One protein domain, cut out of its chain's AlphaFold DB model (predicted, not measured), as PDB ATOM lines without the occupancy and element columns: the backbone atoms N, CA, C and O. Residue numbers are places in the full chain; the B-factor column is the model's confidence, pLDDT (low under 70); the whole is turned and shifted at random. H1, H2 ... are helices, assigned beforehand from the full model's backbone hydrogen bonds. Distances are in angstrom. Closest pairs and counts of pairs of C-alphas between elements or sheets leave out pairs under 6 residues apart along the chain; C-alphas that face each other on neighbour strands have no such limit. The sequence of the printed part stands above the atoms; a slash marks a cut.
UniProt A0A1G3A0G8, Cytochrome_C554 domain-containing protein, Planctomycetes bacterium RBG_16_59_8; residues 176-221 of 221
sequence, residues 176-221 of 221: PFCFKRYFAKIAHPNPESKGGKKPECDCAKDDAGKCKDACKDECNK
ATOM      1  N   PRO A 176      32.907 -42.571  16.242       83.94
ATOM      2  CA  PRO A 176      32.846 -42.960  14.839       83.94
ATOM      3  C   PRO A 176      33.418 -41.881  13.912       83.94
ATOM      4  O   PRO A 176      32.998 -40.720  13.947       83.94
ATOM      5  N   PHE A 177      34.411 -42.268  13.114       86.94
ATOM      6  CA  PHE A 177      35.072 -41.378  12.169       86.94
ATOM      7  C   PHE A 177      34.348 -41.390  10.824       86.94
ATOM      8  O   PHE A 177      34.175 -42.452  10.243       86.94
ATOM      9  N   CYS A 178      33.971 -40.199  10.355       87.69
ATOM     10  CA  CYS A 178      33.245 -39.969   9.107       87.69
ATOM     11  C   CYS A 178      34.206 -39.457   8.030       87.69
ATOM     12  O   CYS A 178      34.566 -38.272   8.025       87.69
ATOM     13  N   PHE A 179      34.696 -40.356   7.177       87.62
ATOM     14  CA  PHE A 179      35.837 -40.069   6.307       87.62
ATOM     15  C   PHE A 179      35.581 -38.907   5.348       87.62
ATOM     16  O   PHE A 179      36.380 -37.971   5.332       87.62
ATOM     17  N   LYS A 180      34.498 -38.922   4.562       85.50
ATOM     18  CA  LYS A 180      34.261 -37.891   3.532       85.50
ATOM     19  C   LYS A 180      34.145 -36.504   4.157       85.50
ATOM     20  O   LYS A 180      34.731 -35.552   3.641       85.50
ATOM     21  N   ARG A 181      33.462 -36.401   5.300       84.44
ATOM     22  CA  ARG A 181      33.339 -35.163   6.076       84.44
ATOM     23  C   ARG A 181      34.687 -34.601   6.510       84.44
ATOM     24  O   ARG A 181      34.950 -33.419   6.305       84.44
ATOM     25  N   TYR A 182      35.518 -35.408   7.167       87.69
ATOM     26  CA  TYR A 182      36.784 -34.911   7.714       87.69
ATOM     27  C   TYR A 182      37.861 -34.771   6.638       87.69
ATOM     28  O   TYR A 182      38.682 -33.858   6.722       87.69
ATOM     29  N   PHE A 183      37.820 -35.599   5.594       89.88
ATOM     30  CA  PHE A 183      38.709 -35.483   4.444       89.88
ATOM     31  C   PHE A 183      38.515 -34.145   3.726       89.88
ATOM     32  O   PHE A 183      39.502 -33.472   3.445       89.88
ATOM     33  N   ALA A 184      37.274 -33.687   3.528       88.00
ATOM     34  CA  ALA A 184      36.994 -32.376   2.933       88.00
ATOM     35  C   ALA A 184      37.646 -31.201   3.691       88.00
ATOM     36  O   ALA A 184      38.057 -30.219   3.071       88.00
ATOM     37  N   LYS A 185      37.811 -31.315   5.017       87.31
ATOM     38  CA  LYS A 185      38.431 -30.276   5.860       87.31
ATOM     39  C   LYS A 185      39.954 -30.215   5.737       87.31
ATOM     40  O   LYS A 185      40.529 -29.160   5.978       87.31
ATOM     41  N   ILE A 186      40.602 -31.326   5.388       90.94
ATOM     42  CA  ILE A 186      42.065 -31.398   5.256       90.94
ATOM     43  C   ILE A 186      42.529 -31.457   3.801       90.94
ATOM     44  O   ILE A 186      43.699 -31.205   3.533       90.94
ATOM     45  N   ALA A 187      41.639 -31.768   2.856       91.50
ATOM     46  CA  ALA A 187      41.965 -31.889   1.446       91.50
ATOM     47  C   ALA A 187      42.539 -30.582   0.883       91.50
ATOM     48  O   ALA A 187      41.926 -29.515   0.941       91.50
ATOM     49  N   HIS A 188      43.716 -30.703   0.282       93.19
ATOM     50  CA  HIS A 188      44.491 -29.592  -0.255       93.19
ATOM     51  C   HIS A 188      44.929 -29.901  -1.696       93.19
ATOM     52  O   HIS A 188      46.104 -30.145  -1.977       93.19
ATOM     53  N   PRO A 189      43.978 -29.971  -2.644       91.19
ATOM     54  CA  PRO A 189      44.314 -30.277  -4.024       91.19
ATOM     55  C   PRO A 189      45.135 -29.137  -4.636       91.19
ATOM     56  O   PRO A 189      44.972 -27.973  -4.274       91.19
ATOM     57  N   ASN A 190      46.006 -29.473  -5.587       89.56
ATOM     58  CA  ASN A 190      46.637 -28.469  -6.435       89.56
ATOM     59  C   ASN A 190      45.558 -27.876  -7.369       89.56
ATOM     60  O   ASN A 190      45.038 -28.632  -8.191       89.56
ATOM     61  N   PRO A 191      45.231 -26.572  -7.294       86.38
ATOM     62  CA  PRO A 191      44.171 -25.963  -8.102       86.38
ATOM     63  C   PRO A 191      44.400 -26.095  -9.612       86.38
ATOM     64  O   PRO A 191      43.445 -26.134 -10.383       86.38
ATOM     65  N   GLU A 192      45.661 -26.196 -10.034       83.62
ATOM     66  CA  GLU A 192      46.053 -26.315 -11.440       83.62
ATOM     67  C   GLU A 192      45.976 -27.762 -11.968       83.62
ATOM     68  O   GLU A 192      46.157 -27.991 -13.164       83.62
ATOM     69  N   SER A 193      45.743 -28.769 -11.112       79.75
ATOM     70  CA  SER A 193      45.702 -30.174 -11.539       79.75
ATOM     71  C   SER A 193      44.319 -30.601 -12.051       79.75
ATOM     72  O   SER A 193      43.281 -30.046 -11.679       79.75
ATOM     73  N   LYS A 194      44.283 -31.647 -12.892       62.28
ATOM     74  CA  LYS A 194      43.036 -32.326 -13.288       62.28
ATOM     75  C   LYS A 194      42.422 -32.987 -12.042       62.28
ATOM     76  O   LYS A 194      42.808 -34.092 -11.677       62.28
ATOM     77  N   GLY A 195      41.518 -32.273 -11.370       64.81
ATOM     78  CA  GLY A 195      40.981 -32.639 -10.052       64.81
ATOM     79  C   GLY A 195      41.208 -31.593  -8.954       64.81
ATOM     80  O   GLY A 195      40.932 -31.883  -7.796       64.81
ATOM     81  N   GLY A 196      41.663 -30.380  -9.294       71.75
ATOM     82  CA  GLY A 196      41.978 -29.274  -8.378       71.75
ATOM     83  C   GLY A 196      40.842 -28.729  -7.499       71.75
ATOM     84  O   GLY A 196      41.003 -27.685  -6.870       71.75
ATOM     85  N   LYS A 197      39.687 -29.398  -7.443       75.56
ATOM     86  CA  LYS A 197      38.554 -29.004  -6.602       75.56
ATOM     87  C   LYS A 197      38.624 -29.733  -5.269       75.56
ATOM     88  O   LYS A 197      38.860 -30.941  -5.228       75.56
ATOM     89  N   LYS A 198      38.399 -29.001  -4.175       77.25
ATOM     90  CA  LYS A 198      38.211 -29.632  -2.867       77.25
ATOM     91  C   LYS A 198      37.006 -30.577  -2.948       77.25
ATOM     92  O   LYS A 198      35.996 -30.192  -3.538       77.25
ATOM     93  N   PRO A 199      37.110 -31.796  -2.401       79.62
ATOM     94  CA  PRO A 199      35.977 -32.700  -2.349       79.62
ATOM     95  C   PRO A 199      34.881 -32.075  -1.485       79.62
ATOM     96  O   PRO A 199      35.148 -31.566  -0.397       79.62
ATOM     97  N   GLU A 200      33.652 -32.109  -1.989       76.44
ATOM     98  CA  GLU A 200      32.479 -31.702  -1.224       76.44
ATOM     99  C   GLU A 200      32.170 -32.746  -0.149       76.44
ATOM    100  O   GLU A 200      32.402 -33.948  -0.317       76.44
ATOM    101  N   CYS A 201      31.625 -32.284   0.971       73.88
ATOM    102  CA  CYS A 201      31.128 -33.183   1.992       73.88
ATOM    103  C   CYS A 201      29.816 -33.841   1.526       73.88
ATOM    104  O   CYS A 201      28.813 -33.163   1.332       73.88
ATOM    105  N   ASP A 202      29.805 -35.171   1.395       75.19
ATOM    106  CA  ASP A 202      28.597 -35.953   1.091       75.19
ATOM    107  C   ASP A 202      28.163 -36.758   2.322       75.19
ATOM    108  O   ASP A 202      28.489 -37.938   2.469       75.19
ATOM    109  N   CYS A 203      27.413 -36.100   3.210       71.00
ATOM    110  CA  CYS A 203      26.907 -36.694   4.449       71.00
ATOM    111  C   CYS A 203      25.967 -37.883   4.232       71.00
ATOM    112  O   CYS A 203      25.879 -38.762   5.090       71.00
ATOM    113  N   ALA A 204      25.239 -37.918   3.114       70.25
ATOM    114  CA  ALA A 204      24.277 -38.981   2.844       70.25
ATOM    115  C   ALA A 204      24.979 -40.308   2.534       70.25
ATOM    116  O   ALA A 204      24.444 -41.374   2.841       70.25
ATOM    117  N   LYS A 205      26.179 -40.240   1.948       72.00
ATOM    118  CA  LYS A 205      26.969 -41.409   1.545       72.00
ATOM    119  C   LYS A 205      28.256 -41.575   2.349       72.00
ATOM    120  O   LYS A 205      29.119 -42.345   1.917       72.00
ATOM    121  N   ASP A 206      28.441 -40.834   3.439       76.19
ATOM    122  CA  ASP A 206      29.639 -40.956   4.272       76.19
ATOM    123  C   ASP A 206      29.573 -42.226   5.125       76.19
ATOM    124  O   ASP A 206      28.550 -42.502   5.758       76.19
ATOM    125  N   ASP A 207      30.636 -43.030   5.054       76.44
ATOM    126  CA  ASP A 207      30.762 -44.367   5.655       76.44
ATOM    127  C   ASP A 207      29.465 -45.204   5.596       76.44
ATOM    128  O   ASP A 207      28.932 -45.668   6.604       76.44
ATOM    129  N   ALA A 208      28.939 -45.381   4.376       73.56
ATOM    130  CA  ALA A 208      27.712 -46.135   4.087       73.56
ATOM    131  C   ALA A 208      26.463 -45.631   4.845       73.56
ATOM    132  O   ALA A 208      25.578 -46.408   5.194       73.56
ATOM    133  N   GLY A 209      26.390 -44.322   5.109       70.75
ATOM    134  CA  GLY A 209      25.244 -43.674   5.751       70.75
ATOM    135  C   GLY A 209      25.289 -43.692   7.280       70.75
ATOM    136  O   GLY A 209      24.463 -43.035   7.913       70.75
ATOM    137  N   LYS A 210      26.285 -44.354   7.885       75.00
ATOM    138  CA  LYS A 210      26.476 -44.406   9.349       75.00
ATOM    139  C   LYS A 210      26.740 -43.031   9.966       75.00
ATOM    140  O   LYS A 210      26.551 -42.832  11.160       75.00
ATOM    141  N   CYS A 211      27.157 -42.081   9.137       74.94
ATOM    142  CA  CYS A 211      27.524 -40.731   9.531       74.94
ATOM    143  C   CYS A 211      26.467 -39.667   9.210       74.94
ATOM    144  O   CYS A 211      26.716 -38.483   9.443       74.94
ATOM    145  N   LYS A 212      25.293 -40.061   8.695       69.62
ATOM    146  CA  LYS A 212      24.291 -39.135   8.145       69.62
ATOM    147  C   LYS A 212      23.866 -38.042   9.125       69.62
ATOM    148  O   LYS A 212      23.713 -36.898   8.706       69.62
ATOM    149  N   ASP A 213      23.695 -38.372  10.402       69.19
ATOM    150  CA  ASP A 213      23.199 -37.413  11.395       69.19
ATOM    151  C   ASP A 213      24.323 -36.632  12.073       69.19
ATOM    152  O   ASP A 213      24.208 -35.422  12.225       69.19
ATOM    153  N   ALA A 214      25.467 -37.266  12.347       66.38
ATOM    154  CA  ALA A 214      26.635 -36.561  12.871       66.38
ATOM    155  C   ALA A 214      27.168 -35.503  11.887       66.38
ATOM    156  O   ALA A 214      27.771 -34.525  12.318       66.38
ATOM    157  N   CYS A 215      27.011 -35.722  10.577       65.19
ATOM    158  CA  CYS A 215      27.645 -34.939   9.516       65.19
ATOM    159  C   CYS A 215      26.942 -33.612   9.169       65.19
ATOM    160  O   CYS A 215      27.614 -32.658   8.771       65.19
ATOM    161  N   LYS A 216      25.619 -33.518   9.358       61.38
ATOM    162  CA  LYS A 216      24.803 -32.371   8.909       61.38
ATOM    163  C   LYS A 216      25.186 -31.034   9.561       61.38
ATOM    164  O   LYS A 216      25.179 -30.015   8.876       61.38
ATOM    165  N   ASP A 217      25.584 -31.035  10.832       59.38
ATOM    166  CA  ASP A 217      25.821 -29.799  11.603       59.38
ATOM    167  C   ASP A 217      27.197 -29.148  11.361       59.38
ATOM    168  O   ASP A 217      27.442 -28.011  11.775       59.38
ATOM    169  N   GLU A 218      28.118 -29.856  10.700       60.53
ATOM    170  CA  GLU A 218      29.517 -29.432  10.560       60.53
ATOM    171  C   GLU A 218      30.056 -29.415   9.126       60.53
ATOM    172  O   GLU A 218      31.222 -29.057   8.940       60.53
ATOM    173  N   CYS A 219      29.261 -29.821   8.134       60.41
ATOM    174  CA  CYS A 219      29.616 -29.662   6.720       60.41
ATOM    175  C   CYS A 219      29.170 -28.321   6.119       60.41
ATOM    176  O   CYS A 219      29.629 -27.971   5.040       60.41
ATOM    177  N   ASN A 220      28.341 -27.558   6.840       49.28
ATOM    178  CA  ASN A 220      27.863 -26.221   6.459       49.28
ATOM    179  C   ASN A 220      28.567 -25.075   7.223       49.28
ATOM    180  O   ASN A 220      28.084 -23.945   7.203       49.28
ATOM    181  N   LYS A 221      29.656 -25.371   7.944       52.00
ATOM    182  CA  LYS A 221      30.491 -24.406   8.681       52.00
ATOM    183  C   LYS A 221      31.898 -24.421   8.110       52.00
ATOM    184  O   LYS A 221      32.488 -23.328   8.012       52.00
TER     185      LYS A 221
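What this domain is: This is residues 176 to 221 of the 221 residues of the protein "Cytochrome_C554 domain-containing protein" of Planctomycetes bacterium RBG_16_59_8 (UniProt A0A1G3A0G8). This domain has little regular structure: a long loop, residues 187 to 205, runs out from H1 and folds back to two one-turn helices, H2 and H3, near the start of H1. The printed part has 46 residues with three named helices, H1, H2, H3 in chain order, holding 16 residues, and no named strand; the class is all helix. It is elongated, 34 by 21 by 15 A, and only just loose, close to compact, with a radius of gyration of the C-alphas of 11.4 A.

Where its parts are: Find C-alpha 179 at (35.837, -40.069, 6.307); from there H1 runs 10.7 A to residue 186. H2 is residues 206 to 209, and H3, residues 212 to 215, ends at C-alpha 215, (27.645, -34.939, 9.516).

How they stand to each other: H1 and H2 touch, the closest C-alphas, of Lys 180 and Asp 206, being 5.6 A apart. H3 is close but not clearly touching to H1, at 6.7 A between C-alphas 181 and 215, and to H2, at 6.8 A between C-alphas 206 and 212. In H1, 3 of 4 O i to N i+4 pairs are within hydrogen-bond range; H2 and H3 are too short for one, and their single O i to N i+3 pair is within range in H2, not in H3.

The domain as a whole: Glu 192 and Asp 213 have the C-alphas farthest apart, 34.2 A. The printed part has no cut; the link H1 to H2 is long, H2 to H3 tight. Look for pLDDT under 70 at residues 194 to 195 and 212 to 221.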